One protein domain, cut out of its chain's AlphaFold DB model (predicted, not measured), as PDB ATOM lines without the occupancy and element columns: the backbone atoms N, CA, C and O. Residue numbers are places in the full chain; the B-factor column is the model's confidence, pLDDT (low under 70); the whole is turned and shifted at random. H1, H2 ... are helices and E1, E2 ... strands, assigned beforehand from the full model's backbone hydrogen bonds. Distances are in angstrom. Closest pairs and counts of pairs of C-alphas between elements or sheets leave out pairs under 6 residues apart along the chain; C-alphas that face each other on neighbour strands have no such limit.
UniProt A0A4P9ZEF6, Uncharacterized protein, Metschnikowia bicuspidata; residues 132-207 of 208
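This is residues 132 to 207 of the 208 residues of an uncharacterized protein of Metschnikowia bicuspidata (UniProt A0A4P9ZEF6). A twisted sheet of four strands has one helix, H2, running slantwise over one face, and a second helix, H1, packs beside H2 without being on the sheet, so that the two helices run side by side in opposite ways. The opposite face of the sheet has no named helix, and residues 146 to 155 lead from H1 to E1. The printed part has 76 residues, with H1, E1, E2, E3, E4 and H2 in that order; the sheet runs E2, E3, E1, E4 and is mixed, and the class is mixed, helices and strands. The whole is compact and rounded, with a radius of gyration of the C-alphas of 11.3 A and spans of 32 by 26 by 20 A.

H1, residues 132 to 145, begins with C-alpha 132 at (18.441, 16.144, -2.464) and is 20.6 A long. E1, residues 156 to 161, is 16.5 A long and begins at C-alpha 156, (13.428, 40.099, -11.461). E2 is residues 166 to 170, E3 is residues 173 to 178 with 16.0 A, and E4 is residues 185 to 188. H2, residues 193 to 205, is 18.6 A long and ends at C-alpha 205, (24.242, 23.069, -3.442).

E2 and E3 form an antiparallel hairpin, with N 168 and O 175 at 2.9 A. E3 and E1 are parallel, with N 176 and O 158 at 2.8 A. E1 and E4 are antiparallel, with N 157 and O 187 at 2.8 A. E2 and E4 are the edge strands, and from edge to edge the strands' lines turn by 67 degrees. H2 is on the sheet in two layers, a helix on one face of a sheet, at a height over the sheet of 9.2 A. It lies over E1, and only just over E2 and E3 with 3 C-alphas on each; on the local plane it stands at 46 degrees to E1, slantwise to the strands. The closest C-alphas of E2 and H2 are those of Ser 166 and Ala 203, 4.6 A apart. H1 touches H2, the closest C-alphas being those of Leu 143 and Leu 195, 6.0 A apart, at a shallow tilt of 33 degrees, only just short of steep, opposite ways. H1 is not on the sheet and is apart from E2, E3 and E4. In H1 and H2 every O i to N i+4 pair is within hydrogen-bond range.

The two C-alphas farthest apart, those of Val 132 and Ser 152, are 32.8 A apart. The printed part has no cut and no long link; the links E1 to E2, E2 to E3 and E4 to H2 are tight. The mean pLDDT of the printed part is 86.2, and residues 151 to 154, 171 and 207 are under 70.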
ATOM      1  N   VAL A 132      18.558  14.691  -2.692       91.62
ATOM      2  CA  VAL A 132      18.441  16.144  -2.464       91.62
ATOM      3  C   VAL A 132      18.385  16.908  -3.785       91.62
ATOM      4  O   VAL A 132      17.479  17.716  -3.985       91.62
ATOM      5  N   GLU A 133      19.342  16.663  -4.681       92.50
ATOM      6  CA  GLU A 133      19.385  17.314  -5.994       92.50
ATOM      7  C   GLU A 133      18.109  17.038  -6.793       92.50
ATOM      8  O   GLU A 133      17.491  17.970  -7.313       92.50
ATOM      9  N   LYS A 134      17.675  15.775  -6.827       93.62
ATOM     10  CA  LYS A 134      16.460  15.354  -7.520       93.62
ATOM     11  C   LYS A 134      15.222  16.090  -7.008       93.62
ATOM     12  O   LYS A 134      14.464  16.610  -7.819       93.62
ATOM     13  N   LEU A 135      15.050  16.211  -5.688       92.88
ATOM     14  CA  LEU A 135      13.925  16.948  -5.100       92.88
ATOM     15  C   LEU A 135      13.865  18.399  -5.581       92.88
ATOM     16  O   LEU A 135      12.789  18.892  -5.917       92.88
ATOM     17  N   TYR A 136      15.010  19.087  -5.618       92.94
ATOM     18  CA  TYR A 136      15.068  20.450  -6.140       92.94
ATOM     19  C   TYR A 136      14.725  20.495  -7.626       92.94
ATOM     20  O   TYR A 136      13.900  21.311  -8.026       92.94
ATOM     21  N   VAL A 137      15.337  19.628  -8.434       94.56
ATOM     22  CA  VAL A 137      15.126  19.584  -9.888       94.56
ATOM     23  C   VAL A 137      13.661  19.328 -10.232       94.56
ATOM     24  O   VAL A 137      13.094  20.058 -11.046       94.56
ATOM     25  N   ASP A 138      13.040  18.335  -9.598       94.56
ATOM     26  CA  ASP A 138      11.648  17.970  -9.854       94.56
ATOM     27  C   ASP A 138      10.714  19.129  -9.472       94.56
ATOM     28  O   ASP A 138       9.901  19.566 -10.289       94.56
ATOM     29  N   ARG A 139      10.918  19.741  -8.296       93.81
ATOM     30  CA  ARG A 139      10.116  20.892  -7.859       93.81
ATOM     31  C   ARG A 139      10.313  22.130  -8.738       93.81
ATOM     32  O   ARG A 139       9.360  22.859  -8.997       93.81
ATOM     33  N   ILE A 140      11.534  22.383  -9.212       94.19
ATOM     34  CA  ILE A 140      11.814  23.489 -10.139       94.19
ATOM     35  C   ILE A 140      11.081  23.274 -11.458       94.19
ATOM     36  O   ILE A 140      10.490  24.221 -11.968       94.19
ATOM     37  N   ARG A 141      11.085  22.055 -12.006       94.75
ATOM     38  CA  ARG A 141      10.376  21.746 -13.257       94.75
ATOM     39  C   ARG A 141       8.875  21.979 -13.131       94.75
ATOM     40  O   ARG A 141       8.294  22.599 -14.018       94.75
ATOM     41  N   GLU A 142       8.274  21.544 -12.025       93.56
ATOM     42  CA  GLU A 142       6.861  21.809 -11.728       93.56
ATOM     43  C   GLU A 142       6.558  23.312 -11.702       93.56
ATOM     44  O   GLU A 142       5.613  23.771 -12.339       93.56
ATOM     45  N   LEU A 143       7.376  24.092 -10.987       92.19
ATOM     46  CA  LEU A 143       7.155  25.530 -10.846       92.19
ATOM     47  C   LEU A 143       7.474  26.313 -12.126       92.19
ATOM     48  O   LEU A 143       6.802  27.301 -12.402       92.19
ATOM     49  N   LEU A 144       8.459  25.882 -12.921       92.12
ATOM     50  CA  LEU A 144       8.778  26.492 -14.216       92.12
ATOM     51  C   LEU A 144       7.617  26.359 -15.202       92.12
ATOM     52  O   LEU A 144       7.349  27.302 -15.942       92.12
ATOM     53  N   ALA A 145       6.904  25.229 -15.187       89.38
ATOM     54  CA  ALA A 145       5.737  25.022 -16.042       89.38
ATOM     55  C   ALA A 145       4.591  26.010 -15.745       89.38
ATOM     56  O   ALA A 145       3.794  26.303 -16.631       89.38
ATOM     57  N   ALA A 146       4.526  26.537 -14.519       87.75
ATOM     58  CA  ALA A 146       3.521  27.499 -14.071       87.75
ATOM     59  C   ALA A 146       4.076  28.927 -13.887       87.75
ATOM     60  O   ALA A 146       3.391  29.783 -13.325       87.75
ATOM     61  N   ALA A 147       5.318  29.190 -14.305       86.06
ATOM     62  CA  ALA A 147       5.998  30.440 -13.993       86.06
ATOM     63  C   ALA A 147       5.401  31.631 -14.753       86.06
ATOM     64  O   ALA A 147       5.214  31.596 -15.970       86.06
ATOM     65  N   VAL A 148       5.178  32.732 -14.034       80.81
ATOM     66  CA  VAL A 148       4.764  34.003 -14.636       80.81
ATOM     67  C   VAL A 148       6.008  34.729 -15.139       80.81
ATOM     68  O   VAL A 148       6.844  35.172 -14.342       80.81
ATOM     69  N   VAL A 149       6.135  34.826 -16.463       80.50
ATOM     70  CA  VAL A 149       7.202  35.579 -17.136       80.50
ATOM     71  C   VAL A 149       6.912  37.069 -16.999       80.50
ATOM     72  O   VAL A 149       5.792  37.507 -17.253       80.50
ATOM     73  N   ASP A 150       7.918  37.838 -16.591       71.81
ATOM     74  CA  ASP A 150       7.805  39.288 -16.443       71.81
ATOM     75  C   ASP A 150       8.877  39.984 -17.288       71.81
ATOM     76  O   ASP A 150      10.031  39.548 -17.350       71.81
ATOM     77  N   HIS A 151       8.471  41.063 -17.952       67.75
ATOM     78  CA  HIS A 151       9.329  41.919 -18.768       67.75
ATOM     79  C   HIS A 151       9.688  43.238 -18.062       67.75
ATOM     80  O   HIS A 151      10.388  44.063 -18.647       67.75
ATOM     81  N   SER A 152       9.222  43.448 -16.826       65.69
ATOM     82  CA  SER A 152       9.560  44.618 -16.011       65.69
ATOM     83  C   SER A 152      11.022  44.598 -15.528       65.69
ATOM     84  O   SER A 152      11.668  43.550 -15.473       65.69
ATOM     85  N   SER A 153      11.580  45.777 -15.229       61.31
ATOM     86  CA  SER A 153      12.997  45.941 -14.859       61.31
ATOM     87  C   SER A 153      13.296  45.658 -13.387       61.31
ATOM     88  O   SER A 153      14.449  45.394 -13.043       61.31
ATOM     89  N   ASP A 154      12.282  45.704 -12.525       67.94
ATOM     90  CA  ASP A 154      12.484  45.774 -11.081       67.94
ATOM     91  C   ASP A 154      12.081  44.458 -10.412       67.94
ATOM     92  O   ASP A 154      11.012  43.905 -10.661       67.94
ATOM     93  N   ASN A 155      12.926  43.963  -9.502       73.00
ATOM     94  CA  ASN A 155      12.702  42.723  -8.748       73.00
ATOM     95  C   ASN A 155      12.513  41.469  -9.627       73.00
ATOM     96  O   ASN A 155      11.608  40.658  -9.392       73.00
ATOM     97  N   VAL A 156      13.422  41.270 -10.580       83.62
ATOM     98  CA  VAL A 156      13.428  40.099 -11.461       83.62
ATOM     99  C   VAL A 156      14.627  39.173 -11.247       83.62
ATOM    100  O   VAL A 156      15.719  39.587 -10.849       83.62
ATOM    101  N   LEU A 157      14.410  37.891 -11.538       87.00
ATOM    102  CA  LEU A 157      15.438  36.863 -11.640       87.00
ATOM    103  C   LEU A 157      15.661  36.534 -13.115       87.00
ATOM    104  O   LEU A 157      14.724  36.145 -13.816       87.00
ATOM    105  N   HIS A 158      16.904  36.646 -13.576       90.62
ATOM    106  CA  HIS A 158      17.262  36.256 -14.936       90.62
ATOM    107  C   HIS A 158      17.758  34.815 -14.950       90.62
ATOM    108  O   HIS A 158      18.767  34.490 -14.324       90.62
ATOM    109  N   LEU A 159      17.078  33.956 -15.698       92.50
ATOM    110  CA  LEU A 159      17.479  32.574 -15.916       92.50
ATOM    111  C   LEU A 159      18.226  32.474 -17.240       92.50
ATOM    112  O   LEU A 159      17.759  32.971 -18.268       92.50
ATOM    113  N   ARG A 160      19.395  31.833 -17.223       93.94
ATOM    114  CA  ARG A 160      20.194  31.548 -18.417       93.94
ATOM    115  C   ARG A 160      20.457  30.048 -18.536       93.94
ATOM    116  O   ARG A 160      20.752  29.414 -17.521       93.94
ATOM    117  N   PRO A 161      20.403  29.486 -19.753       95.06
ATOM    118  CA  PRO A 161      20.802  28.107 -19.974       95.06
ATOM    119  C   PRO A 161      22.298  27.938 -19.683       95.06
ATOM    120  O   PRO A 161      23.117  28.781 -20.054       95.06
ATOM    121  N   GLY A 162      22.671  26.835 -19.041       91.62
ATOM    122  CA  GLY A 162      24.069  26.443 -18.891       91.62
ATOM    123  C   GLY A 162      24.238  25.083 -18.227       91.62
ATOM    124  O   GLY A 162      23.333  24.576 -17.577       91.62
ATOM    125  N   LEU A 163      25.413  24.478 -18.404       87.06
ATOM    126  CA  LEU A 163      25.679  23.101 -17.961       87.06
ATOM    127  C   LEU A 163      25.818  22.959 -16.442       87.06
ATOM    128  O   LEU A 163      25.565  21.887 -15.902       87.06
ATOM    129  N   LYS A 164      26.239  24.026 -15.757       88.12
ATOM    130  CA  LYS A 164      26.459  24.032 -14.311       88.12
ATOM    131  C   LYS A 164      25.535  25.042 -13.647       88.12
ATOM    132  O   LYS A 164      25.494  26.205 -14.055       88.12
ATOM    133  N   ASN A 165      24.853  24.600 -12.591       90.50
ATOM    134  CA  ASN A 165      24.044  25.485 -11.770       90.50
ATOM    135  C   ASN A 165      24.952  26.503 -11.065       90.50
ATOM    136  O   ASN A 165      25.914  26.126 -10.395       90.50
ATOM    137  N   SER A 166      24.685  27.793 -11.249       89.75
ATOM    138  CA  SER A 166      25.429  28.860 -10.574       89.75
ATOM    139  C   SER A 166      24.581  30.112 -10.416       89.75
ATOM    140  O   SER A 166      23.675  30.366 -11.213       89.75
ATOM    141  N   VAL A 167      24.890  30.901  -9.387       88.81
ATOM    142  CA  VAL A 167      24.263  32.203  -9.146       88.81
ATOM    143  C   VAL A 167      25.322  33.283  -9.245       88.81
ATOM    144  O   VAL A 167      26.349  33.215  -8.572       88.81
ATOM    145  N   LEU A 168      25.049  34.295 -10.059       87.75
ATOM    146  CA  LEU A 168      25.849  35.504 -10.149       87.75
ATOM    147  C   LEU A 168      25.022  36.693  -9.666       87.75
ATOM    148  O   LEU A 168      23.935  36.959 -10.179       87.75
ATOM    149  N   TRP A 169      25.583  37.426  -8.712       80.94
ATOM    150  CA  TRP A 169      25.020  38.672  -8.215       80.94
ATOM    151  C   TRP A 169      25.793  39.851  -8.809       80.94
ATOM    152  O   TRP A 169      26.983  40.016  -8.550       80.94
ATOM    153  N   SER A 170      25.108  40.663  -9.611       75.69
ATOM    154  CA  SER A 170      25.526  42.015  -9.993       75.69
ATOM    155  C   SER A 170      24.734  43.025  -9.161       75.69
ATOM    156  O   SER A 170      23.668  42.684  -8.654       75.69
ATOM    157  N   LYS A 171      25.243  44.257  -9.022       64.50
ATOM    158  CA  LYS A 171      24.723  45.327  -8.138       64.50
ATOM    159  C   LYS A 171      23.194  45.505  -8.164       64.50
ATOM    160  O   LYS A 171      22.622  45.921  -7.167       64.50
ATOM    161  N   ASP A 172      22.565  45.188  -9.285       70.06
ATOM    162  CA  ASP A 172      21.153  45.371  -9.606       70.06
ATOM    163  C   ASP A 172      20.452  44.082 -10.086       70.06
ATOM    164  O   ASP A 172      19.245  44.088 -10.316       70.06
ATOM    165  N   LYS A 173      21.180  42.972 -10.279       77.44
ATOM    166  CA  LYS A 173      20.673  41.788 -10.999       77.44
ATOM    167  C   LYS A 173      21.139  40.485 -10.371       77.44
ATOM    168  O   LYS A 173      22.329  40.293 -10.122       77.44
ATOM    169  N   CYS A 174      20.213  39.544 -10.225       85.12
ATOM    170  CA  CYS A 174      20.543  38.147  -9.968       85.12
ATOM    171  C   CYS A 174      20.395  37.355 -11.264       85.12
ATOM    172  O   CYS A 174      19.338  37.384 -11.905       85.12
ATOM    173  N   VAL A 175      21.453  36.648 -11.643       90.12
ATOM    174  CA  VAL A 175      21.454  35.753 -12.796       90.12
ATOM    175  C   VAL A 175      21.681  34.335 -12.297       90.12
ATOM    176  O   VAL A 175      22.717  34.044 -11.701       90.12
ATOM    177  N   VAL A 176      20.729  33.448 -12.564       91.62
ATOM    178  CA  VAL A 176      20.864  32.014 -12.310       91.62
ATOM    179  C   VAL A 176      21.137  31.319 -13.631       91.62
ATOM    180  O   VAL A 176      20.337  31.377 -14.563       91.62
ATOM    181  N   THR A 177      22.280  30.651 -13.703       93.25
ATOM    182  CA  THR A 177      22.599  29.750 -14.810       93.25
ATOM    183  C   THR A 177      22.147  28.353 -14.417       93.25
ATOM    184  O   THR A 177      22.509  27.894 -13.336       93.25
ATOM    185  N   THR A 178      21.356  27.685 -15.253       93.06
ATOM    186  CA  THR A 178      20.850  26.331 -14.987       93.06
ATOM    187  C   THR A 178      20.583  25.570 -16.283       93.06
ATOM    188  O   THR A 178      20.283  26.170 -17.313       93.06
ATOM    189  N   ASN A 179      20.663  24.241 -16.237       93.25
ATOM    190  CA  ASN A 179      20.296  23.368 -17.356       93.25
ATOM    191  C   ASN A 179      18.781  23.098 -17.427       93.25
ATOM    192  O   ASN A 179      18.326  22.386 -18.317       93.25
ATOM    193  N   LEU A 180      18.005  23.640 -16.482       93.62
ATOM    194  CA  LEU A 180      16.558  23.440 -16.376       93.62
ATOM    195  C   LEU A 180      15.744  24.373 -17.285       93.62
ATOM    196  O   LEU A 180      14.535  24.198 -17.404       93.62
ATOM    197  N   VAL A 181      16.396  25.336 -17.941       92.38
ATOM    198  CA  VAL A 181      15.792  26.213 -18.950       92.38
ATOM    199  C   VAL A 181      16.535  26.062 -20.274       92.38
ATOM    200  O   VAL A 181      17.761  25.964 -20.291       92.38
ATOM    201  N   ALA A 182      15.801  26.048 -21.387       90.62
ATOM    202  CA  ALA A 182      16.387  25.943 -22.727       90.62
ATOM    203  C   ALA A 182      16.772  27.314 -23.304       90.62
ATOM    204  O   ALA A 182      17.776  27.445 -24.001       90.62
ATOM    205  N   THR A 183      15.989  28.346 -22.993       91.19
ATOM    206  CA  THR A 183      16.176  29.715 -23.482       91.19
ATOM    207  C   THR A 183      16.283  30.691 -22.315       91.19
ATOM    208  O   THR A 183      15.687  30.445 -21.262       91.19
ATOM    209  N   PRO A 184      17.015  31.810 -22.469       91.75
ATOM    210  CA  PRO A 184      17.022  32.860 -21.462       91.75
ATOM    211  C   PRO A 184      15.602  33.355 -21.171       91.75
ATOM    212  O   PRO A 184      14.835  33.612 -22.098       91.75
ATOM    213  N   MET A 185      15.262  33.507 -19.895       91.06
ATOM    214  CA  MET A 185      13.959  34.023 -19.472       91.06
ATOM    215  C   MET A 185      14.091  34.878 -18.214       91.06
ATOM    216  O   MET A 185      15.044  34.736 -17.449       91.06
ATOM    217  N   THR A 186      13.125  35.764 -18.004       90.31
ATOM    218  CA  THR A 186      13.079  36.654 -16.843       90.31
ATOM    219  C   THR A 186      11.787  36.390 -16.083       90.31
ATOM    220  O   THR A 186      10.712  36.356 -16.680       90.31
ATOM    221  N   ILE A 187      11.895  36.146 -14.777       88.88
ATOM    222  CA  ILE A 187      10.741  35.886 -13.908       88.88
ATOM    223  C   ILE A 187      10.686  36.913 -12.780       88.88
ATOM    224  O   ILE A 187      11.717  37.292 -12.223       88.88
ATOM    225  N   SER A 188       9.478  37.338 -12.408       84.31
ATOM    226  CA  SER A 188       9.273  38.229 -11.260       84.31
ATOM    227  C   SER A 188       9.481  37.481  -9.942       84.31
ATOM    228  O   SER A 188       8.895  36.409  -9.748       84.31
ATOM    229  N   TYR A 189      10.244  38.051  -8.999       78.88
ATOM    230  CA  TYR A 189      10.409  37.462  -7.662       78.88
ATOM    231  C   TYR A 189       9.101  37.369  -6.895       78.88
ATOM    232  O   TYR A 189       8.878  36.387  -6.196       78.88
ATOM    233  N   ARG A 190       8.248  38.396  -6.989       79.69
ATOM    234  CA  ARG A 190       7.013  38.457  -6.196       79.69
ATOM    235  C   ARG A 190       6.026  37.383  -6.634       79.69
ATOM    236  O   ARG A 190       5.463  36.701  -5.785       79.69
ATOM    237  N   ALA A 191       5.868  37.204  -7.944       82.44
ATOM    238  CA  ALA A 191       4.973  36.192  -8.499       82.44
ATOM    239  C   ALA A 191       5.541  34.766  -8.381       82.44
ATOM    240  O   ALA A 191       4.778  33.814  -8.273       82.44
ATOM    241  N   ASN A 192       6.872  34.610  -8.361       87.62
ATOM    242  CA  ASN A 192       7.546  33.307  -8.412       87.62
ATOM    243  C   ASN A 192       8.501  33.085  -7.221       87.62
ATOM    244  O   ASN A 192       9.586  32.516  -7.375       87.62
ATOM    245  N   ALA A 193       8.121  33.540  -6.024       82.56
ATOM    246  CA  ALA A 193       9.010  33.576  -4.858       82.56
ATOM    247  C   ALA A 193       9.565  32.195  -4.471       82.56
ATOM    248  O   ALA A 193      10.743  32.065  -4.127       82.56
ATOM    249  N   GLU A 194       8.733  31.150  -4.549       86.12
ATOM    250  CA  GLU A 194       9.166  29.779  -4.264       86.12
ATOM    251  C   GLU A 194      10.194  29.296  -5.291       86.12
ATOM    252  O   GLU A 194      11.253  28.814  -4.891       86.12
ATOM    253  N   LEU A 195       9.913  29.485  -6.584       89.88
ATOM    254  CA  LEU A 195      10.789  29.090  -7.688       89.88
ATOM    255  C   LEU A 195      12.161  29.763  -7.579       89.88
ATOM    256  O   LEU A 195      13.190  29.089  -7.634       89.88
ATOM    257  N   ALA A 196      12.181  31.078  -7.352       87.44
ATOM    258  CA  ALA A 196      13.418  31.831  -7.181       87.44
ATOM    259  C   ALA A 196      14.257  31.300  -6.007       87.44
ATOM    260  O   ALA A 196      15.466  31.100  -6.140       87.44
ATOM    261  N   ARG A 197      13.606  31.017  -4.872       85.06
ATOM    262  CA  ARG A 197      14.259  30.461  -3.682       85.06
ATOM    263  C   ARG A 197      14.923  29.119  -3.984       85.06
ATOM    264  O   ARG A 197      16.103  28.950  -3.690       85.06
ATOM    265  N   ILE A 198      14.186  28.176  -4.570       89.44
ATOM    266  CA  ILE A 198      14.695  26.815  -4.792       89.44
ATOM    267  C   ILE A 198      15.758  26.748  -5.898       89.44
ATOM    268  O   ILE A 198      16.695  25.963  -5.774       89.44
ATOM    269  N   LEU A 199      15.677  27.602  -6.926       90.69
ATOM    270  CA  LEU A 199      16.705  27.726  -7.968       90.69
ATOM    271  C   LEU A 199      18.058  28.131  -7.379       90.69
ATOM    272  O   LEU A 199      19.092  27.542  -7.698       90.69
ATOM    273  N   ILE A 200      18.049  29.116  -6.483       86.56
ATOM    274  CA  ILE A 200      19.263  29.603  -5.822       86.56
ATOM    275  C   ILE A 200      19.791  28.559  -4.836       86.56
ATOM    276  O   ILE A 200      20.998  28.318  -4.793       86.56
ATOM    277  N   SER A 201      18.907  27.884  -4.093       87.06
ATOM    278  CA  SER A 201      19.295  26.767  -3.226       87.06
ATOM    279  C   SER A 201      19.976  25.640  -4.008       87.06
ATOM    280  O   SER A 201      20.997  25.129  -3.546       87.06
ATOM    281  N   LEU A 202      19.465  25.278  -5.191       90.69
ATOM    282  CA  LEU A 202      20.091  24.273  -6.053       90.69
ATOM    283  C   LEU A 202      21.453  24.744  -6.576       90.69
ATOM    284  O   LEU A 202      22.427  24.001  -6.517       90.69
ATOM    285  N   ALA A 203      21.561  25.987  -7.040       88.06
ATOM    286  CA  ALA A 203      22.830  26.523  -7.529       88.06
ATOM    287  C   ALA A 203      23.911  26.621  -6.436       88.06
ATOM    288  O   ALA A 203      25.093  26.384  -6.696       88.06
ATOM    289  N   ASN A 204      23.524  26.887  -5.190       83.75
ATOM    290  CA  ASN A 204      24.453  26.884  -4.061       83.75
ATOM    291  C   ASN A 204      24.833  25.471  -3.589       83.75
ATOM    292  O   ASN A 204      25.896  25.313  -2.987       83.75
ATOM    293  N   PHE A 205      24.020  24.450  -3.887       87.00
ATOM    294  CA  PHE A 205      24.242  23.069  -3.442       87.00
ATOM    295  C   PHE A 205      25.590  22.494  -3.902       87.00
ATOM    296  O   PHE A 205      26.230  21.754  -3.154       87.00
ATOM    297  N   ASP A 206      26.037  22.877  -5.102       77.75
ATOM    298  CA  ASP A 206      27.286  22.409  -5.721       77.75
ATOM    299  C   ASP A 206      28.472  23.369  -5.547       77.75
ATOM    300  O   ASP A 206      29.575  23.095  -6.028       77.75
ATOM    301  N   THR A 207      28.256  24.515  -4.898       67.25
ATOM    302  CA  THR A 207      29.258  25.587  -4.802       67.25
ATOM    303  C   THR A 207      30.084  25.506  -3.510       67.25
ATOM    304  O   THR A 207      31.215  25.995  -3.486       67.25
TER     305      THR A 207